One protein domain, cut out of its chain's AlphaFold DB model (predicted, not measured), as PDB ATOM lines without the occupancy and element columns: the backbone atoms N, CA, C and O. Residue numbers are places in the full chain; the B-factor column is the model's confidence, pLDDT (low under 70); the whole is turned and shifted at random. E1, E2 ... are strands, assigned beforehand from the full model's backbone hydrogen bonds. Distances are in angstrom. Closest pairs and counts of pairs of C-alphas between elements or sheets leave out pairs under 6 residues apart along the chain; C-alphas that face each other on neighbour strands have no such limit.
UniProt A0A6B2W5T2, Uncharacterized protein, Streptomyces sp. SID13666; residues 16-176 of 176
ATOM      1  N   VAL A  16     -34.191 -26.756  26.261       97.56
ATOM      2  CA  VAL A  16     -35.409 -25.965  26.059       97.56
ATOM      3  C   VAL A  16     -36.207 -26.002  27.350       97.56
ATOM      4  O   VAL A  16     -36.502 -27.079  27.863       97.56
ATOM      5  N   VAL A  17     -36.560 -24.828  27.859       98.19
ATOM      6  CA  VAL A  17     -37.404 -24.673  29.045       98.19
ATOM      7  C   VAL A  17     -38.726 -24.031  28.661       98.19
ATOM      8  O   VAL A  17     -38.798 -23.242  27.718       98.19
ATOM      9  N   GLN A  18     -39.773 -24.358  29.411       98.00
ATOM     10  CA  GLN A  18     -41.120 -23.862  29.174       98.00
ATOM     11  C   GLN A  18     -41.782 -23.488  30.501       98.00
ATOM     12  O   GLN A  18     -41.685 -24.220  31.486       98.00
ATOM     13  N   ALA A  19     -42.457 -22.343  30.522       95.75
ATOM     14  CA  ALA A  19     -43.304 -21.937  31.631       95.75
ATOM     15  C   ALA A  19     -44.628 -22.728  31.615       95.75
ATOM     16  O   ALA A  19     -45.164 -23.009  30.538       95.75
ATOM     17  N   PRO A  20     -45.204 -23.049  32.787       95.88
ATOM     18  CA  PRO A  20     -46.558 -23.584  32.862       95.88
ATOM     19  C   PRO A  20     -47.578 -22.647  32.204       95.88
ATOM     20  O   PRO A  20     -47.414 -21.422  32.230       95.88
ATOM     21  N   LEU A  21     -48.661 -23.222  31.672       96.44
ATOM     22  CA  LEU A  21     -49.789 -22.444  31.163       96.44
ATOM     23  C   LEU A  21     -50.293 -21.492  32.248       96.44
ATOM     24  O   LEU A  21     -50.716 -21.922  33.321       96.44
ATOM     25  N   SER A  22     -50.281 -20.203  31.936       96.31
ATOM     26  CA  SER A  22     -50.750 -19.152  32.832       96.31
ATOM     27  C   SER A  22     -51.956 -18.452  32.221       96.31
ATOM     28  O   SER A  22     -51.924 -18.067  31.054       96.31
ATOM     29  N   GLN A  23     -53.019 -18.282  33.008       96.56
ATOM     30  CA  GLN A  23     -54.148 -17.430  32.641       96.56
ATOM     31  C   GLN A  23     -53.866 -16.023  33.154       96.56
ATOM     32  O   GLN A  23     -53.868 -15.789  34.361       96.56
ATOM     33  N   VAL A  24     -53.596 -15.096  32.241       94.25
ATOM     34  CA  VAL A  24     -53.250 -13.709  32.578       94.25
ATOM     35  C   VAL A  24     -54.251 -12.741  31.951       94.25
ATOM     36  O   VAL A  24     -54.872 -13.082  30.939       94.25
ATOM     37  N   PRO A  25     -54.449 -11.536  32.523       92.31
ATOM     38  CA  PRO A  25     -55.141 -10.449  31.828       92.31
ATOM     39  C   PRO A  25     -54.486 -10.138  30.469       92.31
ATOM     40  O   PRO A  25     -53.413 -10.652  30.159       92.31
ATOM     41  N   VAL A  26     -55.105  -9.284  29.648       89.38
ATOM     42  CA  VAL A  26     -54.535  -8.927  28.336       89.38
ATOM     43  C   VAL A  26     -53.265  -8.089  28.468       89.38
ATOM     44  O   VAL A  26     -53.295  -7.032  29.090       89.38
ATOM     45  N   ASP A  27     -52.181  -8.534  27.830       87.94
ATOM     46  CA  ASP A  27     -50.878  -7.863  27.678       87.94
ATOM     47  C   ASP A  27     -49.839  -7.904  28.836       87.94
ATOM     48  O   ASP A  27     -48.661  -7.626  28.554       87.94
ATOM     49  N   PRO A  28     -50.150  -8.315  30.091       91.38
ATOM     50  CA  PRO A  28     -49.140  -8.748  31.041       91.38
ATOM     51  C   PRO A  28     -48.216  -9.831  30.478       91.38
ATOM     52  O   PRO A  28     -48.691 -10.827  29.924       91.38
ATOM     53  N   PRO A  29     -46.893  -9.663  30.639       93.25
ATOM     54  CA  PRO A  29     -45.935 -10.647  30.182       93.25
ATOM     55  C   PRO A  29     -45.895 -11.876  31.091       93.25
ATOM     56  O   PRO A  29     -45.819 -11.764  32.315       93.25
ATOM     57  N   VAL A  30     -45.819 -13.051  30.472       96.62
ATOM     58  CA  VAL A  30     -45.294 -14.270  31.086       96.62
ATOM     59  C   VAL A  30     -43.829 -14.390  30.694       96.62
ATOM     60  O   VAL A  30     -43.468 -14.287  29.522       96.62
ATOM     61  N   THR A  31     -42.974 -14.585  31.692       96.31
ATOM     62  CA  THR A  31     -41.527 -14.691  31.500       96.31
ATOM     63  C   THR A  31     -41.066 -16.082  31.894       96.31
ATOM     64  O   THR A  31     -41.398 -16.566  32.974       96.31
ATOM     65  N   VAL A  32     -40.268 -16.709  31.037       97.25
ATOM     66  CA  VAL A  32     -39.571 -17.959  31.348       97.25
ATOM     67  C   VAL A  32     -38.091 -17.662  31.555       97.25
ATOM     68  O   VAL A  32     -37.498 -16.875  30.816       97.25
ATOM     69  N   SER A  33     -37.497 -18.259  32.589       96.38
ATOM     70  CA  SER A  33     -36.084 -18.064  32.926       96.38
ATOM     71  C   SER A  33     -35.267 -19.283  32.542       96.38
ATOM     72  O   SER A  33     -35.673 -20.411  32.822       96.38
ATOM     73  N   CYS A  34     -34.101 -19.050  31.950       96.62
ATOM     74  CA  CYS A  34     -33.102 -20.089  31.790       96.62
ATOM     75  C   CYS A  34     -32.534 -20.515  33.149       96.62
ATOM     76  O   CYS A  34     -32.503 -19.704  34.084       96.62
ATOM     77  N   PRO A  35     -32.065 -21.769  33.277       97.44
ATOM     78  CA  PRO A  35     -31.413 -22.227  34.495       97.44
ATOM     79  C   PRO A  35     -30.196 -21.379  34.870       97.44
ATOM     80  O   PRO A  35     -29.607 -20.688  34.037       97.44
ATOM     81  N   ALA A  36     -29.821 -21.422  36.149       94.56
ATOM     82  CA  ALA A  36     -28.737 -20.602  36.678       94.56
ATOM     83  C   ALA A  36     -27.439 -20.790  35.873       94.56
ATOM     84  O   ALA A  36     -27.013 -21.913  35.610       94.56
ATOM     85  N   GLY A  37     -26.816 -19.674  35.486       92.31
ATOM     86  CA  GLY A  37     -25.596 -19.657  34.672       92.31
ATOM     87  C   GLY A  37     -25.822 -19.731  33.160       92.31
ATOM     88  O   GLY A  37     -24.871 -19.502  32.420       92.31
ATOM     89  N   LYS A  38     -27.054 -19.983  32.694       95.12
ATOM     90  CA  LYS A  38     -27.393 -20.071  31.268       95.12
ATOM     91  C   LYS A  38     -28.042 -18.804  30.726       95.12
ATOM     92  O   LYS A  38     -28.589 -17.986  31.466       95.12
ATOM     93  N   VAL A  39     -27.991 -18.673  29.406       93.25
ATOM     94  CA  VAL A  39     -28.508 -17.536  28.638       93.25
ATOM     95  C   VAL A  39     -29.616 -17.988  27.696       93.25
ATOM     96  O   VAL A  39     -29.592 -19.114  27.203       93.25
ATOM     97  N   ALA A  40     -30.583 -17.111  27.441       94.12
ATOM     98  CA  ALA A  40     -31.668 -17.323  26.494       94.12
ATOM     99  C   ALA A  40     -31.208 -16.902  25.092       94.12
ATOM    100  O   ALA A  40     -31.129 -15.714  24.790       94.12
ATOM    101  N   LEU A  41     -30.911 -17.876  24.232       91.56
ATOM    102  CA  LEU A  41     -30.481 -17.635  22.847       91.56
ATOM    103  C   LEU A  41     -31.648 -17.301  21.914       91.56
ATOM    104  O   LEU A  41     -31.478 -16.665  20.878       91.56
ATOM    105  N   GLY A  42     -32.837 -17.753  22.286       93.12
ATOM    106  CA  GLY A  42     -34.063 -17.591  21.531       93.12
ATOM    107  C   GLY A  42     -35.242 -18.074  22.357       93.12
ATOM    108  O   GLY A  42     -35.081 -18.612  23.454       93.12
ATOM    109  N   GLY A  43     -36.436 -17.918  21.816       95.25
ATOM    110  CA  GLY A  43     -37.643 -18.385  22.463       95.25
ATOM    111  C   GLY A  43     -38.875 -18.063  21.645       95.25
ATOM    112  O   GLY A  43     -38.801 -17.635  20.493       95.25
ATOM    113  N   GLY A  44     -40.019 -18.290  22.260       95.75
ATOM    114  CA  GLY A  44     -41.312 -18.044  21.656       95.75
ATOM    115  C   GLY A  44     -42.412 -18.242  22.674       95.75
ATOM    116  O   GLY A  44     -42.158 -18.544  23.842       95.75
ATOM    117  N   GLY A  45     -43.646 -18.099  22.220       95.44
ATOM    118  CA  GLY A  45     -44.776 -18.450  23.047       95.44
ATOM    119  C   GLY A  45     -46.038 -18.697  22.260       95.44
ATOM    120  O   GLY A  45     -46.167 -18.322  21.096       95.44
ATOM    121  N   GLU A  46     -46.959 -19.346  22.946       95.38
ATOM    122  CA  GLU A  46     -48.284 -19.672  22.463       95.38
ATOM    123  C   GLU A  46     -49.296 -18.834  23.236       95.38
ATOM    124  O   GLU A  46     -49.260 -18.785  24.469       95.38
ATOM    125  N   ILE A  47     -50.192 -18.179  22.500       95.88
ATOM    126  CA  ILE A  47     -51.344 -17.488  23.071       95.88
ATOM    127  C   ILE A  47     -52.579 -18.326  22.764       95.88
ATOM    128  O   ILE A  47     -52.862 -18.634  21.607       95.88
ATOM    129  N   GLN A  48     -53.287 -18.716  23.817       95.19
ATOM    130  CA  GLN A  48     -54.423 -19.619  23.762       95.19
ATOM    131  C   GLN A  48     -55.733 -18.872  23.997       95.19
ATOM    132  O   GLN A  48     -55.862 -18.044  24.909       95.19
ATOM    133  N   GLY A  49     -56.733 -19.244  23.203       90.75
ATOM    134  CA  GLY A  49     -58.095 -18.732  23.275       90.75
ATOM    135  C   GLY A  49     -58.556 -18.113  21.961       90.75
ATOM    136  O   GLY A  49     -57.765 -17.586  21.179       90.75
ATOM    137  N   GLU A  50     -59.862 -18.166  21.720       91.81
ATOM    138  CA  GLU A  50     -60.469 -17.555  20.541       91.81
ATOM    139  C   GLU A  50     -60.248 -16.034  20.526       91.81
ATOM    140  O   GLU A  50     -60.363 -15.362  21.557       91.81
ATOM    141  N   GLY A  51     -59.911 -15.499  19.348       90.44
ATOM    142  CA  GLY A  51     -59.657 -14.070  19.160       90.44
ATOM    143  C   GLY A  51     -58.415 -13.555  19.890       90.44
ATOM    144  O   GLY A  51     -58.349 -12.360  20.191       90.44
ATOM    145  N   SER A  52     -57.469 -14.440  20.221       92.94
ATOM    146  CA  SER A  52     -56.211 -14.074  20.863       92.94
ATOM    147  C   SER A  52     -55.073 -13.876  19.860       92.94
ATOM    148  O   SER A  52     -55.048 -14.491  18.794       92.94
ATOM    149  N   SER A  53     -54.141 -12.988  20.208       92.81
ATOM    150  CA  SER A  53     -53.005 -12.610  19.363       92.81
ATOM    151  C   SER A  53     -51.745 -12.436  20.200       92.81
ATOM    152  O   SER A  53     -51.804 -11.928  21.320       92.81
ATOM    153  N   LEU A  54     -50.594 -12.798  19.634       94.56
ATOM    154  CA  LEU A  54     -49.280 -12.533  20.217       94.56
ATOM    155  C   LEU A  54     -48.938 -11.044  20.088       94.56
ATOM    156  O   LEU A  54     -48.956 -10.504  18.984       94.56
ATOM    157  N   THR A  55     -48.599 -10.389  21.197       94.00
ATOM    158  CA  THR A  55     -48.155  -8.983  21.217       94.00
ATOM    159  C   THR A  55     -46.654  -8.863  21.436       94.00
ATOM    160  O   THR A  55     -46.027  -7.934  20.926       94.00
ATOM    161  N   LYS A  56     -46.054  -9.799  22.180       95.00
ATOM    162  CA  LYS A  56     -44.646  -9.734  22.580       95.00
ATOM    163  C   LYS A  56     -44.014 -11.119  22.537       95.00
ATOM    164  O   LYS A  56     -44.600 -12.072  23.038       95.00
ATOM    165  N   SER A  57     -42.819 -11.209  21.964       96.62
ATOM    166  CA  SER A  57     -41.926 -12.366  22.054       96.62
ATOM    167  C   SER A  57     -40.489 -11.894  21.863       96.62
ATOM    168  O   SER A  57     -40.087 -11.594  20.736       96.62
ATOM    169  N   TYR A  58     -39.732 -11.779  22.952       95.12
ATOM    170  CA  TYR A  58     -38.386 -11.206  22.914       95.12
ATOM    171  C   TYR A  58     -37.523 -11.624  24.121       95.12
ATOM    172  O   TYR A  58     -38.060 -11.998  25.167       95.12
ATOM    173  N   PRO A  59     -36.186 -11.537  24.013       93.44
ATOM    174  CA  PRO A  59     -35.286 -11.783  25.141       93.44
ATOM    175  C   PRO A  59     -35.346 -10.655  26.190       93.44
ATOM    176  O   PRO A  59     -35.222  -9.475  25.861       93.44
ATOM    177  N   ALA A  60     -35.493 -11.004  27.470       88.12
ATOM    178  CA  ALA A  60     -35.506 -10.044  28.581       88.12
ATOM    179  C   ALA A  60     -34.091  -9.575  28.974       88.12
ATOM    180  O   ALA A  60     -33.104 -10.250  28.703       88.12
ATOM    181  N   ALA A  61     -34.000  -8.435  29.671       70.44
ATOM    182  CA  ALA A  61     -32.743  -7.830  30.154       70.44
ATOM    183  C   ALA A  61     -31.741  -7.411  29.053       70.44
ATOM    184  O   ALA A  61     -30.540  -7.279  29.294       70.44
ATOM    185  N   PHE A  62     -32.266  -7.123  27.864       63.81
ATOM    186  CA  PHE A  62     -31.534  -6.749  26.653       63.81
ATOM    187  C   PHE A  62     -30.621  -5.511  26.774       63.81
ATOM    188  O   PHE A  62     -29.684  -5.339  26.002       63.81
ATOM    189  N   ASN A  63     -30.904  -4.622  27.726       56.56
ATOM    190  CA  ASN A  63     -30.181  -3.367  27.954       56.56
ATOM    191  C   ASN A  63     -29.138  -3.451  29.084       56.56
ATOM    192  O   ASN A  63     -28.563  -2.434  29.468       56.56
ATOM    193  N   SER A  64     -28.915  -4.638  29.645       56.41
ATOM    194  CA  SER A  64     -27.864  -4.854  30.632       56.41
ATOM    195  C   SER A  64     -26.559  -5.231  29.925       56.41
ATOM    196  O   SER A  64     -26.581  -5.839  28.861       56.41
ATOM    197  N   ALA A  65     -25.398  -4.924  30.511       61.69
ATOM    198  CA  ALA A  65     -24.089  -5.372  30.001       61.69
ATOM    199  C   ALA A  65     -23.911  -6.914  30.007       61.69
ATOM    200  O   ALA A  65     -22.799  -7.417  29.859       61.69
ATOM    201  N   LYS A  66     -24.988  -7.670  30.250       74.69
ATOM    202  CA  LYS A  66     -25.032  -9.118  30.412       74.69
ATOM    203  C   LYS A  66     -25.942  -9.723  29.349       74.69
ATOM    204  O   LYS A  66     -26.882  -9.092  28.879       74.69
ATOM    205  N   GLN A  67     -25.655 -10.970  28.994       84.69
ATOM    206  CA  GLN A  67     -26.482 -11.733  28.064       84.69
ATOM    207  C   GLN A  67     -27.880 -11.972  28.660       84.69
ATOM    208  O   GLN A  67     -27.990 -12.170  29.876       84.69
ATOM    209  N   PRO A  68     -28.941 -11.963  27.834       90.25
ATOM    210  CA  PRO A  68     -30.300 -12.200  28.297       90.25
ATOM    211  C   PRO A  68     -30.414 -13.605  28.889       90.25
ATOM    212  O   PRO A  68     -29.910 -14.570  28.325       90.25
ATOM    213  N   THR A  69     -31.091 -13.736  30.025       93.06
ATOM    214  CA  THR A  69     -31.293 -15.027  30.713       93.06
ATOM    215  C   THR A  69     -32.753 -15.463  30.727       93.06
ATOM    216  O   THR A  69     -33.096 -16.487  31.312       93.06
ATOM    217  N   GLN A  70     -33.635 -14.681  30.111       95.06
ATOM    218  CA  GLN A  70     -35.074 -14.881  30.169       95.06
ATOM    219  C   GLN A  70     -35.712 -14.579  28.815       95.06
ATOM    220  O   GLN A  70     -35.196 -13.765  28.046       95.06
ATOM    221  N   TRP A  71     -36.863 -15.193  28.551       97.06
ATOM    222  CA  TRP A  71     -37.697 -14.895  27.392       97.06
ATOM    223  C   TRP A  71     -39.066 -14.395  27.833       97.06
ATOM    224  O   TRP A  71     -39.682 -14.970  28.731       97.06
ATOM    225  N   VAL A  72     -39.530 -13.321  27.201       96.62
ATOM    226  CA  VAL A  72     -40.783 -12.638  27.517       96.62
ATOM    227  C   VAL A  72     -41.803 -12.914  26.429       96.62
ATOM    228  O   VAL A  72     -41.517 -12.716  25.251       96.62
ATOM    229  N   VAL A  73     -43.008 -13.307  26.835       97.56
ATOM    230  CA  VAL A  73     -44.157 -13.525  25.955       97.56
ATOM    231  C   VAL A  73     -45.362 -12.784  26.504       97.56
ATOM    232  O   VAL A  73     -45.636 -12.847  27.698       97.56
ATOM    233  N   ALA A  74     -46.119 -12.116  25.643       95.88
ATOM    234  CA  ALA A  74     -47.423 -11.575  26.005       95.88
ATOM    235  C   ALA A  74     -48.392 -11.689  24.833       95.88
ATOM    236  O   ALA A  74     -47.986 -11.759  23.667       95.88
ATOM    237  N   GLY A  75     -49.679 -11.684  25.157       94.25
ATOM    238  CA  GLY A  75     -50.739 -11.685  24.170       94.25
ATOM    239  C   GLY A  75     -51.929 -10.853  24.602       94.25
ATOM    240  O   GLY A  75     -52.086 -10.486  25.766       94.25
ATOM    241  N   THR A  76     -52.787 -10.574  23.635       91.88
ATOM    242  CA  THR A  76     -54.052  -9.871  23.824       91.88
ATOM    243  C   THR A  76     -55.215 -10.746  23.381       91.88
ATOM    244  O   THR A  76     -55.023 -11.787  22.751       91.88
ATOM    245  N   LYS A  77     -56.432 -10.301  23.688       91.00
ATOM    246  CA  LYS A  77     -57.678 -10.912  23.232       91.00
ATOM    247  C   LYS A  77     -58.674  -9.835  22.863       91.00
ATOM    248  O   LYS A  77     -58.862  -8.884  23.620       91.00
ATOM    249  N   SER A  78     -59.343 -10.003  21.726       87.94
ATOM    250  CA  SER A  78     -60.306  -9.027  21.197       87.94
ATOM    251  C   SER A  78     -61.427  -8.692  22.188       87.94
ATOM    252  O   SER A  78     -61.799  -7.527  22.318       87.94
ATOM    253  N   ALA A  79     -61.896  -9.695  22.937       88.50
ATOM    254  CA  ALA A  79     -62.911  -9.569  23.983       88.50
ATOM    255  C   ALA A  79     -62.406  -8.918  25.287       88.50
ATOM    256  O   ALA A  79     -63.178  -8.790  26.232       88.50
ATOM    257  N   ASN A  80     -61.124  -8.538  25.369       86.12
ATOM    258  CA  ASN A  80     -60.507  -7.917  26.545       86.12
ATOM    259  C   ASN A  80     -60.643  -8.753  27.839       86.12
ATOM    260  O   ASN A  80     -60.817  -8.219  28.931       86.12
ATOM    261  N   THR A  81     -60.588 -10.081  27.700       90.75
ATOM    262  CA  THR A  81     -60.623 -11.065  28.799       90.75
ATOM    263  C   THR A  81     -59.275 -11.771  28.932       90.75
ATOM    264  O   THR A  81     -58.365 -11.512  28.146       90.75
ATOM    265  N   SER A  82     -59.127 -12.664  29.916       93.06
ATOM    266  CA  SER A  82     -57.879 -13.405  30.100       93.06
ATOM    267  C   SER A  82     -57.490 -14.234  28.872       93.06
ATOM    268  O   SER A  82     -58.343 -14.746  28.131       93.06
ATOM    269  N   VAL A  83     -56.179 -14.372  28.687       95.06
ATOM    270  CA  VAL A  83     -55.537 -15.219  27.681       95.06
ATOM    271  C   VAL A  83     -54.720 -16.303  28.365       95.06
ATOM    272  O   VAL A  83     -54.105 -16.063  29.406       95.06
ATOM    273  N   GLY A  84     -54.697 -17.488  27.760       96.62
ATOM    274  CA  GLY A  84     -53.712 -18.497  28.121       96.62
ATOM    275  C   GLY A  84     -52.380 -18.160  27.473       96.62
ATOM    276  O   GLY A  84     -52.344 -17.841  26.289       96.62
ATOM    277  N   VAL A  85     -51.296 -18.209  28.237       97.75
ATOM    278  CA  VAL A  85     -49.952 -17.942  27.729       97.75
ATOM    279  C   VAL A  85     -49.017 -19.061  28.154       97.75
ATOM    280  O   VAL A  85     -48.956 -19.420  29.333       97.75
ATOM    281  N   VAL A  86     -48.274 -19.584  27.184       97.69
ATOM    282  CA  VAL A  86     -47.156 -20.507  27.388       97.69
ATOM    283  C   VAL A  86     -45.913 -19.856  26.799       97.69
ATOM    284  O   VAL A  86     -45.899 -19.511  25.621       97.69
ATOM    285  N   ALA A  87     -44.875 -19.673  27.613       98.00
ATOM    286  CA  ALA A  87     -43.602 -19.101  27.182       98.00
ATOM    287  C   ALA A  87     -42.515 -20.176  27.154       98.00
ATOM    288  O   ALA A  87     -42.411 -20.958  28.099       98.00
ATOM    289  N   SER A  88     -41.676 -20.171  26.123       98.00
ATOM    290  CA  SER A  88     -40.563 -21.108  25.968       98.00
ATOM    291  C   SER A  88     -39.268 -20.371  25.647       98.00
ATOM    292  O   SER A  88     -39.277 -19.367  24.932       98.00
ATOM    293  N   ALA A  89     -38.151 -20.886  26.151       97.44
ATOM    294  CA  ALA A  89     -36.815 -20.373  25.873       97.44
ATOM    295  C   ALA A  89     -35.863 -21.505  25.490       97.44
ATOM    296  O   ALA A  89     -35.892 -22.592  26.067       97.44
ATOM    297  N   MET A  90     -34.996 -21.218  24.523       96.12
ATOM    298  CA  MET A  90     -33.837 -22.028  24.179       96.12
ATOM    299  C   MET A  90     -32.651 -21.506  24.985       96.12
ATOM    300  O   MET A  90     -32.178 -20.391  24.753       96.12
ATOM    301  N   CYS A  91     -32.197 -22.301  25.943       96.19
ATOM    302  CA  CYS A  91     -31.152 -21.941  26.886       96.19
ATOM    303  C   CYS A  91     -29.850 -22.653  26.550       96.19
ATOM    304  O   CYS A  91     -29.872 -23.793  26.096       96.19
ATOM    305  N   ALA A  92     -28.718 -22.006  26.800       95.62
ATOM    306  CA  ALA A  92     -27.395 -22.604  26.643       95.62
ATOM    307  C   ALA A  92     -26.392 -21.963  27.603       95.62
ATOM    308  O   ALA A  92     -26.691 -20.947  28.237       95.62
ATOM    309  N   ASP A  93     -25.195 -22.536  27.688       95.12
ATOM    310  CA  ASP A  93     -24.078 -21.869  28.350       95.12
ATOM    311  C   ASP A  93     -23.756 -20.540  27.625       95.12
ATOM    312  O   ASP A  93     -24.009 -20.424  26.419       95.12
ATOM    313  N   PRO A  94     -23.225 -19.516  28.321       91.31
ATOM    314  CA  PRO A  94     -22.963 -18.209  27.724       91.31
ATOM    315  C   PRO A  94     -22.075 -18.298  26.479       91.31
ATOM    316  O   PRO A  94     -20.985 -18.869  26.523       91.31
ATOM    317  N   ILE A  95     -22.512 -17.679  25.379       87.94
ATOM    318  CA  ILE A  95     -21.744 -17.639  24.130       87.94
ATOM    319  C   ILE A  95     -21.003 -16.307  24.070       87.94
ATOM    320  O   ILE A  95     -21.618 -15.243  24.060       87.94
ATOM    321  N   THR A  96     -19.672 -16.342  24.060       84.88
ATOM    322  CA  THR A  96     -18.834 -15.133  24.161       84.88
ATOM    323  C   THR A  96     -18.890 -14.243  22.924       84.88
ATOM    324  O   THR A  96     -18.659 -13.044  23.030       84.88
ATOM    325  N   ASP A  97     -19.213 -14.810  21.763       86.69
ATOM    326  CA  ASP A  97     -19.269 -14.096  20.488       86.69
ATOM    327  C   ASP A  97     -20.702 -13.725  20.061       86.69
ATOM    328  O   ASP A  97     -21.046 -13.721  18.885       86.69
ATOM    329  N   VAL A  98     -21.576 -13.400  21.014       86.12
ATOM    330  CA  VAL A  98     -22.929 -12.915  20.706       86.12
ATOM    331  C   VAL A  98     -23.113 -11.493  21.219       86.12
ATOM    332  O   VAL A  98     -22.852 -11.183  22.378       86.12
ATOM    333  N   THR A  99     -23.590 -10.621  20.336       86.12
ATOM    334  CA  THR A  99     -24.032  -9.255  20.635       86.12
ATOM    335  C   THR A  99     -25.531  -9.121  20.464       86.12
ATOM    336  O   THR A  99     -26.138  -9.805  19.643       86.12
ATOM    337  N   TRP A 100     -26.097  -8.163  21.183       83.62
ATOM    338  CA  TRP A 100     -27.526  -7.908  21.233       83.62
ATOM    339  C   TRP A 100     -27.751  -6.418  20.946       83.62
ATOM    340  O   TRP A 100     -27.157  -5.572  21.612       83.62
ATOM    341  N   SER A 101     -28.582  -6.095  19.951       84.12
ATOM    342  CA  SER A 101     -28.993  -4.721  19.617       84.12
ATOM    343  C   SER A 101     -30.515  -4.562  19.600       84.12
ATOM    344  O   SER A 101     -31.239  -5.437  19.129       84.12
ATOM    345  N   THR A 102     -31.017  -3.451  20.144       87.00
ATOM    346  CA  THR A 102     -32.451  -3.129  20.173       87.00
ATOM    347  C   THR A 102     -32.690  -1.814  19.456       87.00
ATOM    348  O   THR A 102     -31.826  -0.937  19.432       87.00
ATOM    349  N   GLY A 103     -33.856  -1.691  18.842       83.62
ATOM    350  CA  GLY A 103     -34.275  -0.500  18.127       83.62
ATOM    351  C   GLY A 103     -35.788  -0.385  18.117       83.62
ATOM    352  O   GLY A 103     -36.501  -1.316  18.483       83.62
ATOM    353  N   LYS A 104     -36.278   0.773  17.684       84.38
ATOM    354  CA  LYS A 104     -37.706   1.018  17.486       84.38
ATOM    355  C   LYS A 104     -38.020   1.019  16.000       84.38
ATOM    356  O   LYS A 104     -37.279   1.593  15.208       84.38
ATOM    357  N   ALA A 105     -39.137   0.406  15.648       78.00
ATOM    358  CA  ALA A 105     -39.720   0.432  14.322       78.00
ATOM    359  C   ALA A 105     -41.098   1.090  14.392       78.00
ATOM    360  O   ALA A 105     -41.946   0.677  15.187       78.00
ATOM    361  N   THR A 106     -41.343   2.084  13.538       70.12
ATOM    362  CA  THR A 106     -42.721   2.489  13.245       70.12
ATOM    363  C   THR A 106     -43.392   1.318  12.548       70.12
ATOM    364  O   THR A 106     -42.889   0.807  11.551       70.12
ATOM    365  N   SER A 107     -44.488   0.851  13.123       65.44
ATOM    366  CA  SER A 107     -45.090  -0.421  12.785       65.44
ATOM    367  C   SER A 107     -46.582  -0.238  12.544       65.44
ATOM    368  O   SER A 107     -47.399  -0.227  13.464       65.44
ATOM    369  N   ASN A 108     -46.960  -0.127  11.281       63.31
ATOM    370  CA  ASN A 108     -48.346  -0.193  10.843       63.31
ATOM    371  C   ASN A 108     -48.393  -1.119   9.643       63.31
ATOM    372  O   ASN A 108     -47.710  -0.835   8.682       63.31
ATOM    373  N   SER A 109     -49.195  -2.182   9.630       58.00
ATOM    374  CA  SER A 109     -49.340  -2.997   8.411       58.00
ATOM    375  C   SER A 109     -49.716  -2.099   7.213       58.00
ATOM    376  O   SER A 109     -50.747  -1.427   7.301       58.00
ATOM    377  N   PRO A 110     -48.910  -2.010   6.131       62.53
ATOM    378  CA  PRO A 110     -47.801  -2.896   5.748       62.53
ATOM    379  C   PRO A 110     -46.366  -2.440   6.120       62.53
ATOM    380  O   PRO A 110     -45.426  -3.200   5.908       62.53
ATOM    381  N   ALA A 111     -46.145  -1.248   6.668       73.00
ATOM    382  CA  ALA A 111     -44.855  -0.828   7.218       73.00
ATOM    383  C   ALA A 111     -44.444  -1.660   8.455       73.00
ATOM    384  O   ALA A 111     -45.093  -1.658   9.502       73.00
ATOM    385  N   GLY A 112     -43.348  -2.401   8.314       80.00
ATOM    386  CA  GLY A 112     -42.574  -2.937   9.434       80.00
ATOM    387  C   GLY A 112     -41.274  -2.157   9.596       80.00
ATOM    388  O   GLY A 112     -41.068  -1.124   8.957       80.00
ATOM    389  N   GLY A 113     -40.370  -2.672  10.419       87.25
ATOM    390  CA  GLY A 113     -39.027  -2.130  10.535       87.25
ATOM    391  C   GLY A 113     -37.958  -3.201  10.598       87.25
ATOM    392  O   GLY A 113     -38.193  -4.348  10.982       87.25
ATOM    393  N   PHE A 114     -36.765  -2.777  10.203       88.44
ATOM    394  CA  PHE A 114     -35.589  -3.612  10.082       88.44
ATOM    395  C   PHE A 114     -34.505  -3.117  11.031       88.44
ATOM    396  O   PHE A 114     -34.090  -1.959  10.957       88.44
ATOM    397  N   LEU A 115     -34.011  -4.004  11.890       90.31
ATOM    398  CA  LEU A 115     -32.880  -3.736  12.767       90.31
ATOM    399  C   LEU A 115     -31.659  -4.522  12.288       90.31
ATOM    400  O   LEU A 115     -31.626  -5.748  12.372       90.31
ATOM    401  N   VAL A 116     -30.662  -3.805  11.768       90.00
ATOM    402  CA  VAL A 116     -29.452  -4.389  11.173       90.00
ATOM    403  C   VAL A 116     -28.472  -4.836  12.260       90.00
ATOM    404  O   VAL A 116     -28.286  -4.146  13.262       90.00
ATOM    405  N   CYS A 117     -27.792  -5.958  12.031       89.19
ATOM    406  CA  CYS A 117     -26.612  -6.331  12.802       89.19
ATOM    407  C   CYS A 117     -25.436  -5.365  12.554       89.19
ATOM    408  O   CYS A 117     -25.324  -4.776  11.473       89.19
ATOM    409  N   PRO A 118     -24.515  -5.218  13.525       87.25
ATOM    410  CA  PRO A 118     -23.253  -4.521  13.298       87.25
ATOM    411  C   PRO A 118     -22.481  -5.092  12.102       87.25
ATOM    412  O   PRO A 118     -22.665  -6.243  11.704       87.25
ATOM    413  N   GLU A 119     -21.588  -4.289  11.525       85.25
ATOM    414  CA  GLU A 119     -20.774  -4.735  10.395       85.25
ATOM    415  C   GLU A 119     -19.927  -5.966  10.727       85.25
ATOM    416  O   GLU A 119     -19.387  -6.089  11.824       85.25
ATOM    417  N   GLY A 120     -19.852  -6.894   9.771       85.25
ATOM    418  CA  GLY A 120     -19.143  -8.162   9.930       85.25
ATOM    419  C   GLY A 120     -19.883  -9.214  10.762       85.25
ATOM    420  O   GLY A 120     -19.376 -10.326  10.879       85.25
ATOM    421  N   ARG A 121     -21.073  -8.908  11.302       89.44
ATOM    422  CA  ARG A 121     -21.874  -9.844  12.106       89.44
ATOM    423  C   ARG A 121     -23.104 -10.358  11.364       89.44
ATOM    424  O   ARG A 121     -23.678  -9.656  10.536       89.44
ATOM    425  N   GLN A 122     -23.511 -11.580  11.694       90.00
ATOM    426  CA  GLN A 122     -24.685 -12.257  11.142       90.00
ATOM    427  C   GLN A 122     -25.796 -12.364  12.175       90.00
ATOM    428  O   GLN A 122     -25.527 -12.517  13.365       90.00
ATOM    429  N   VAL A 123     -27.046 -12.311  11.712       91.62
ATOM    430  CA  VAL A 123     -28.211 -12.517  12.578       91.62
ATOM    431  C   VAL A 123     -28.304 -13.981  13.010       91.62
ATOM    432  O   VAL A 123     -28.282 -14.886  12.180       91.62
ATOM    433  N   VAL A 124     -28.435 -14.207  14.317       90.69
ATOM    434  CA  VAL A 124     -28.598 -15.546  14.916       90.69
ATOM    435  C   VAL A 124     -29.870 -15.679  15.754       90.69
ATOM    436  O   VAL A 124     -30.197 -16.764  16.226       90.69
ATOM    437  N   GLY A 125     -30.627 -14.594  15.904       91.50
ATOM    438  CA  GLY A 125     -31.886 -14.584  16.632       91.50
ATOM    439  C   GLY A 125     -32.448 -13.177  16.763       91.50
ATOM    440  O   GLY A 125     -31.844 -12.196  16.326       91.50
ATOM    441  N   GLY A 126     -33.604 -13.071  17.398       92.62
ATOM    442  CA  GLY A 126     -34.251 -11.794  17.637       92.62
ATOM    443  C   GLY A 126     -35.670 -11.959  18.149       92.62
ATOM    444  O   GLY A 126     -36.106 -13.058  18.486       92.62
ATOM    445  N   GLY A 127     -36.382 -10.848  18.225       94.38
ATOM    446  CA  GLY A 127     -37.739 -10.799  18.737       94.38
ATOM    447  C   GLY A 127     -38.380  -9.447  18.491       94.38
ATOM    448  O   GLY A 127     -37.762  -8.528  17.947       94.38
ATOM    449  N   ALA A 128     -39.630  -9.327  18.912       94.38
ATOM    450  CA  ALA A 128     -40.380  -8.092  18.796       94.38
ATOM    451  C   ALA A 128     -41.364  -7.935  19.953       94.38
ATOM    452  O   ALA A 128     -41.880  -8.916  20.498       94.38
ATOM    453  N   SER A 129     -41.672  -6.690  20.286       92.94
ATOM    454  CA  SER A 129     -42.806  -6.359  21.139       92.94
ATOM    455  C   SER A 129     -43.572  -5.182  20.577       92.94
ATOM    456  O   SER A 129     -42.999  -4.141  20.277       92.94
ATOM    457  N   ALA A 130     -44.884  -5.339  20.494       90.06
ATOM    458  CA  ALA A 130     -45.814  -4.266  20.217       90.06
ATOM    459  C   ALA A 130     -46.715  -4.077  21.434       90.06
ATOM    460  O   ALA A 130     -47.138  -5.044  22.066       90.06
ATOM    461  N   SER A 131     -46.998  -2.823  21.763       81.56
ATOM    462  CA  SER A 131     -47.937  -2.465  22.827       81.56
ATOM    463  C   SER A 131     -48.999  -1.551  22.239       81.56
ATOM    464  O   SER A 131     -48.689  -0.709  21.401       81.56
ATOM    465  N   GLY A 132     -50.247  -1.721  22.660       78.56
ATOM    466  CA  GLY A 132     -51.375  -0.952  22.143       78.56
ATOM    467  C   GLY A 132     -52.674  -1.748  22.197       78.56
ATOM    468  O   GLY A 132     -52.672  -2.973  22.347       78.56
ATOM    469  N   ARG A 133     -53.807  -1.052  22.076       76.69
ATOM    470  CA  ARG A 133     -55.128  -1.691  22.092       76.69
ATOM    471  C   ARG A 133     -55.259  -2.628  20.892       76.69
ATOM    472  O   ARG A 133     -55.175  -2.177  19.754       76.69
ATOM    473  N   GLN A 134     -55.500  -3.915  21.155       80.19
ATOM    474  CA  GLN A 134     -55.589  -4.956  20.120       80.19
ATOM    475  C   GLN A 134     -54.356  -5.003  19.200       80.19
ATOM    476  O   GLN A 134     -54.474  -5.275  18.006       80.19
ATOM    477  N   ALA A 135     -53.171  -4.718  19.747       87.19
ATOM    478  CA  ALA A 135     -51.929  -4.930  19.027       87.19
ATOM    479  C   ALA A 135     -51.756  -6.418  18.680       87.19
ATOM    480  O   ALA A 135     -52.169  -7.302  19.427       87.19
ATOM    481  N   ALA A 136     -51.114  -6.693  17.554       90.31
ATOM    482  CA  ALA A 136     -50.686  -8.032  17.187       90.31
ATOM    483  C   ALA A 136     -49.362  -7.955  16.431       90.31
ATOM    484  O   ALA A 136     -49.197  -7.105  15.554       90.31
ATOM    485  N   LEU A 137     -48.435  -8.858  16.746       91.75
ATOM    486  CA  LEU A 137     -47.271  -9.110  15.907       91.75
ATOM    487  C   LEU A 137     -47.736  -9.813  14.627       91.75
ATOM    488  O   LEU A 137     -48.357 -10.872  14.671       91.75
ATOM    489  N   ILE A 138     -47.421  -9.209  13.488       90.38
ATOM    490  CA  ILE A 138     -47.712  -9.722  12.144       90.38
ATOM    491  C   ILE A 138     -46.494 -10.477  11.603       90.38
ATOM    492  O   ILE A 138     -46.630 -11.507  10.945       90.38
ATOM    493  N   SER A 139     -45.287  -9.985  11.898       90.25
ATOM    494  CA  SER A 139     -44.029 -10.609  11.499       90.25
ATOM    495  C   SER A 139     -42.948 -10.378  12.551       90.25
ATOM    496  O   SER A 139     -42.838  -9.290  13.108       90.25
ATOM    497  N   SER A 140     -42.137 -11.398  12.811       92.50
ATOM    498  CA  SER A 140     -40.915 -11.316  13.615       92.50
ATOM    499  C   SER A 140     -39.985 -12.415  13.121       92.50
ATOM    500  O   SER A 140     -40.244 -13.595  13.361       92.50
ATOM    501  N   LYS A 141     -38.974 -12.047  12.335       93.19
ATOM    502  CA  LYS A 141     -38.167 -13.005  11.572       93.19
ATOM    503  C   LYS A 141     -36.780 -12.450  11.241       93.19
ATOM    504  O   LYS A 141     -36.600 -11.230  11.262       93.19
ATOM    505  N   PRO A 142     -35.831 -13.308  10.830       92.56
ATOM    506  CA  PRO A 142     -34.649 -12.847  10.116       92.56
ATOM    507  C   PRO A 142     -35.062 -11.979   8.925       92.56
ATOM    508  O   PRO A 142     -36.008 -12.294   8.191       92.56
ATOM    509  N   GLY A 143     -34.390 -10.850   8.780       87.50
ATOM    510  CA  GLY A 143     -34.701  -9.881   7.751       87.50
ATOM    511  C   GLY A 143     -34.069 -10.231   6.403       87.50
ATOM    512  O   GLY A 143     -33.033 -10.884   6.321       87.50
ATOM    513  N   PHE A 144     -34.688  -9.769   5.323       81.00
ATOM    514  CA  PHE A 144     -34.143  -9.870   3.976       81.00
ATOM    515  C   PHE A 144     -33.407  -8.608   3.548       81.00
ATOM    516  O   PHE A 144     -33.727  -7.502   3.973       81.00
ATOM    517  N   LYS A 145     -32.499  -8.747   2.574       75.88
ATOM    518  CA  LYS A 145     -31.871  -7.589   1.913       75.88
ATOM    519  C   LYS A 145     -32.886  -6.686   1.191       75.88
ATOM    520  O   LYS A 145     -32.595  -5.533   0.934       75.88
ATOM    521  N   SER A 146     -34.069  -7.178   0.827       75.31
ATOM    522  CA  SER A 146     -35.127  -6.326   0.259       75.31
ATOM    523  C   SER A 146     -35.821  -5.447   1.306       75.31
ATOM    524  O   SER A 146     -36.523  -4.512   0.942       75.31
ATOM    525  N   GLU A 147     -35.652  -5.758   2.592       77.38
ATOM    526  CA  GLU A 147     -36.317  -5.104   3.726       77.38
ATOM    527  C   GLU A 147     -35.386  -4.127   4.470       77.38
ATOM    528  O   GLU A 147     -35.835  -3.373   5.330       77.38
ATOM    529  N   GLY A 148     -34.094  -4.116   4.134       66.25
ATOM    530  CA  GLY A 148     -33.076  -3.244   4.715       66.25
ATOM    531  C   GLY A 148     -31.826  -3.164   3.837       66.25
ATOM    532  O   GLY A 148     -31.711  -3.851   2.833       66.25
ATOM    533  N   ALA A 149     -30.837  -2.344   4.196       62.53
ATOM    534  CA  ALA A 149     -29.619  -2.200   3.382       62.53
ATOM    535  C   ALA A 149     -28.742  -3.476   3.333       62.53
ATOM    536  O   ALA A 149     -27.898  -3.626   2.445       62.53
ATOM    537  N   ARG A 150     -28.920  -4.396   4.293       69.75
ATOM    538  CA  ARG A 150     -28.175  -5.658   4.449       69.75
ATOM    539  C   ARG A 150     -29.155  -6.799   4.747       69.75
ATOM    540  O   ARG A 150     -30.246  -6.545   5.239       69.75
ATOM    541  N   SER A 151     -28.769  -8.044   4.462       75.94
ATOM    542  CA  SER A 151     -29.551  -9.245   4.824       75.94
ATOM    543  C   SER A 151     -29.380  -9.671   6.284       75.94
ATOM    544  O   SER A 151     -30.106 -10.533   6.753       75.94
ATOM    545  N   ASP A 152     -28.410  -9.100   6.996       87.50
ATOM    546  CA  ASP A 152     -28.093  -9.481   8.369       87.50
ATOM    547  C   ASP A 152     -28.815  -8.542   9.342       87.50
ATOM    548  O   ASP A 152     -28.349  -7.440   9.639       87.50
ATOM    549  N   GLY A 153     -29.991  -8.963   9.802       91.06
ATOM    550  CA  GLY A 153     -30.807  -8.209  10.749       91.06
ATOM    551  C   GLY A 153     -32.107  -8.912  11.124       91.06
ATOM    552  O   GLY A 153     -32.394 -10.015  10.654       91.06
ATOM    553  N   TRP A 154     -32.903  -8.263  11.970       93.50
ATOM    554  CA  TRP A 154     -34.229  -8.729  12.366       93.50
ATOM    555  C   TRP A 154     -35.311  -7.817  11.800       93.50
ATOM    556  O   TRP A 154     -35.247  -6.595  11.947       93.50
ATOM    557  N   TRP A 155     -36.310  -8.419  11.164       92.31
ATOM    558  CA  TRP A 155     -37.508  -7.737  10.698       92.31
ATOM    559  C   TRP A 155     -38.642  -7.952  11.689       92.31
ATOM    560  O   TRP A 155     -38.943  -9.090  12.063       92.31
ATOM    561  N   ALA A 156     -39.312  -6.866  12.056       92.00
ATOM    562  CA  ALA A 156     -40.519  -6.912  12.860       92.00
ATOM    563  C   ALA A 156     -41.625  -6.070  12.234       92.00
ATOM    564  O   ALA A 156     -41.402  -4.985  11.701       92.00
ATOM    565  N   GLN A 157     -42.843  -6.574  12.347       89.44
ATOM    566  CA  GLN A 157     -44.051  -5.888  11.944       89.44
ATOM    567  C   GLN A 157     -45.160  -6.244  12.923       89.44
ATOM    568  O   GLN A 157     -45.341  -7.399  13.303       89.44
ATOM    569  N   ALA A 158     -45.931  -5.244  13.282       89.50
ATOM    570  CA  ALA A 158     -47.090  -5.305  14.141       89.50
ATOM    571  C   ALA A 158     -48.178  -4.366  13.610       89.50
ATOM    572  O   ALA A 158     -47.906  -3.425  12.858       89.50
ATOM    573  N   GLY A 159     -49.416  -4.609  14.014       87.38
ATOM    574  CA  GLY A 159     -50.542  -3.754  13.665       87.38
ATOM    575  C   GLY A 159     -51.615  -3.748  14.741       87.38
ATOM    576  O   GLY A 159     -51.628  -4.598  15.630       87.38
ATOM    577  N   SER A 160     -52.509  -2.770  14.640       82.94
ATOM    578  CA  SER A 160     -53.768  -2.703  15.379       82.94
ATOM    579  C   SER A 160     -54.874  -2.183  14.458       82.94
ATOM    580  O   SER A 160     -54.591  -1.680  13.369       82.94
ATOM    581  N   PHE A 161     -56.127  -2.273  14.907       69.62
ATOM    582  CA  PHE A 161     -57.273  -1.676  14.212       69.62
ATOM    583  C   PHE A 161     -57.406  -0.158  14.411       69.62
ATOM    584  O   PHE A 161     -58.186   0.463  13.695       69.62
ATOM    585  N   TYR A 162     -56.702   0.436  15.382       66.62
ATOM    586  CA  TYR A 162     -57.016   1.787  15.864       66.62
ATOM    587  C   TYR A 162     -55.936   2.827  15.560       66.62
ATOM    588  O   TYR A 162     -56.274   3.935  15.161       66.62
ATOM    589  N   GLU A 163     -54.655   2.498  15.728       64.81
ATOM    590  CA  GLU A 163     -53.560   3.471  15.618       64.81
ATOM    591  C   GLU A 163     -52.271   2.828  15.077       64.81
ATOM    592  O   GLU A 163     -52.080   1.609  15.213       64.81
ATOM    593  N   PRO A 164     -51.366   3.627  14.471       57.59
ATOM    594  CA  PRO A 164     -50.014   3.172  14.173       57.59
ATOM    595  C   PRO A 164     -49.311   2.771  15.473       57.59
ATOM    596  O   PRO A 164     -49.294   3.522  16.446       57.59
ATOM    597  N   LEU A 165     -48.721   1.579  15.488       72.94
ATOM    598  CA  LEU A 165     -47.990   1.088  16.647       72.94
ATOM    599  C   LEU A 165     -46.508   1.410  16.491       72.94
ATOM    600  O   LEU A 165     -45.968   1.485  15.390       72.94
ATOM    601  N   THR A 166     -45.820   1.547  17.616       80.12
ATOM    602  CA  THR A 166     -44.369   1.368  17.634       80.12
ATOM    603  C   THR A 166     -44.093  -0.064  18.065       80.12
ATOM    604  O   THR A 166     -44.665  -0.530  19.053       80.12
ATOM    605  N   ALA A 167     -43.238  -0.761  17.323       88.25
ATOM    606  CA  ALA A 167     -42.698  -2.046  17.734       88.25
ATOM    607  C   ALA A 167     -41.262  -1.849  18.225       88.25
ATOM    608  O   ALA A 167     -40.449  -1.219  17.545       88.25
ATOM    609  N   ASP A 168     -40.941  -2.396  19.390       90.94
ATOM    610  CA  ASP A 168     -39.549  -2.607  19.768       90.94
ATOM    611  C   ASP A 168     -39.051  -3.868  19.061       90.94
ATOM    612  O   ASP A 168     -39.727  -4.901  19.034       90.94
ATOM    613  N   VAL A 169     -37.876  -3.759  18.455       92.62
ATOM    614  CA  VAL A 169     -37.220  -4.807  17.679       92.62
ATOM    615  C   VAL A 169     -35.947  -5.203  18.404       92.62
ATOM    616  O   VAL A 169     -35.196  -4.351  18.882       92.62
ATOM    617  N   TYR A 170     -35.703  -6.505  18.477       93.00
ATOM    618  CA  TYR A 170     -34.553  -7.089  19.149       93.00
ATOM    619  C   TYR A 170     -33.807  -7.957  18.144       93.00
ATOM    620  O   TYR A 170     -34.419  -8.811  17.506       93.00
ATOM    621  N   VAL A 171     -32.497  -7.758  18.005       92.12
ATOM    622  CA  VAL A 171     -31.647  -8.584  17.145       92.12
ATOM    623  C   VAL A 171     -30.467  -9.136  17.928       92.12
ATOM    624  O   VAL A 171     -29.835  -8.449  18.730       92.12
ATOM    625  N   THR A 172     -30.180 -10.402  17.673       91.06
ATOM    626  CA  THR A 172     -29.042 -11.144  18.205       91.06
ATOM    627  C   THR A 172     -28.093 -11.404  17.056       91.06
ATOM    628  O   THR A 172     -28.517 -11.927  16.023       91.06
ATOM    629  N   CYS A 173     -26.825 -11.049  17.221       90.81
ATOM    630  CA  CYS A 173     -25.830 -11.141  16.165       90.81
ATOM    631  C   CYS A 173     -24.563 -11.839  16.660       90.81
ATOM    632  O   CYS A 173     -24.105 -11.535  17.760       90.81
ATOM    633  N   ALA A 174     -23.966 -12.691  15.836       89.19
ATOM    634  CA  ALA A 174     -22.678 -13.335  16.098       89.19
ATOM    635  C   ALA A 174     -21.655 -12.984  15.009       89.19
ATOM    636  O   ALA A 174     -22.043 -12.483  13.948       89.19
ATOM    637  N   SER A 175     -20.361 -13.200  15.257       86.81
ATOM    638  CA  SER A 175     -19.372 -13.106  14.178       86.81
ATOM    639  C   SER A 175     -19.526 -14.288  13.212       86.81
ATOM    640  O   SER A 175     -20.186 -15.281  13.522       86.81
ATOM    641  N   ARG A 176     -18.978 -14.128  12.006       72.69
ATOM    642  CA  ARG A 176     -18.942 -15.184  10.985       72.69
ATOM    643  C   ARG A 176     -17.965 -16.298  11.325       72.69
ATOM    644  O   ARG A 176     -16.902 -15.971  11.896       72.69
TER     645      ARG A 176
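What this domain is: This is residues 16 to 176 of the 176 residues of an uncharacterized protein of Streptomyces sp. SID13666 (UniProt A0A6B2W5T2). Two small sandwiches stand side by side and share one long, strongly twisted sheet: the branched sheet of E1, E2, E4 and E7 covers its E3, E6 and E5 part, and the sheet of E9, E12 and E11 covers its E10, E13 and E8 part. E1 to E7 build the first sandwich and E8 to E13 the second, E5 and E10 pair where the halves join, and the two smaller sheets are apart from each other. The printed part has 161 residues with no named helix and thirteen named strands, E1 to E13 in turn, and its class is all strand. The six-strand sheet has the order E3 E6 E5 E10 E13 E8 and the three-strand sheet E9 E12 E11, both antiparallel, as are the neighbour pairs of the branched sheet. The whole is compact, with a radius of gyration of the C-alphas of 15.3 A, and only just flat, spanning 46 by 38 by 21 A.

How they stand to each other: E1, residues 16 to 18, is an antiparallel neighbour of E7, residues 83 to 92, with N 17 and O 89 within hydrogen-bond range at 2.9 A. E2, residues 22 to 24, lies on the same side of E7, with N 24 and O 83 3.0 A apart. E4, residues 39 to 48, lies on the other side of E7, with N 46 and O 86 2.9 A apart; it bends by 62 degrees at residue 42. E3, residues 30 to 33, is an edge strand of the six-strand sheet and neighbours E6, residues 70 to 77, with N 32 and O 71 2.9 A apart. E5, residues 52 to 59, forms a hairpin with E6, with N 53 and O 76 2.9 A apart. This sheet and the branched sheet are face to face, the facing parts 9.1 A centre to centre and the strands at 12 degrees; the closest C-alphas of E6 and E7 are those of Val 73 and Ala 87, 5.7 A apart. E5 also neighbours E10, residues 121 to 130, with N 57 and O 128 2.9 A apart; E10 bends by 67 degrees at residue 124. E13, residues 165 to 175, pairs with E10 through N 127 and O 170 at 2.9 A, and with the edge strand E8, residues 98 to 107, through N 103 and O 169 at 3.0 A. E12, residues 153 to 159, is the inner strand between E9, residues 113 to 116, with N 115 and O 154 2.9 A apart, and E11, residues 136 to 142, with N 138 and O 157 2.8 A apart. E11 and E12 form a hairpin. Their sheet is face to face with the six-strand sheet, the facing parts 6.6 A centre to centre and the strands at 14 degrees, and the three sheets form a stack of sheets, face to face in turn. The closest C-alphas of E12 and E13 are those of Trp 154 and Val 171, 5.4 A apart.

Where its parts are: E1 begins at C-alpha 16, (-35.409, -25.965, 26.059). E4 is 26.5 A long and E7 29.1 A. E8 is 26.6 A long, from C-alpha 98 at (-22.929, -12.915, 20.706). E13, the longest strand by residues, covers 32.0 A and ends at C-alpha 175, (-19.372, -13.106, 14.178).

The domain as a whole: The C-alphas farthest apart, those of Ala 79 and Arg 176, are 46.2 A apart. The printed part has no cut and no long link; the links E5 to E6 and E11 to E12, of 10 residues each, are short, and the others are tight. The mean pLDDT of the printed part is 87.6, with residues 62 to 65, 107 to 110, 148 to 150 and 161 to 164 under 70.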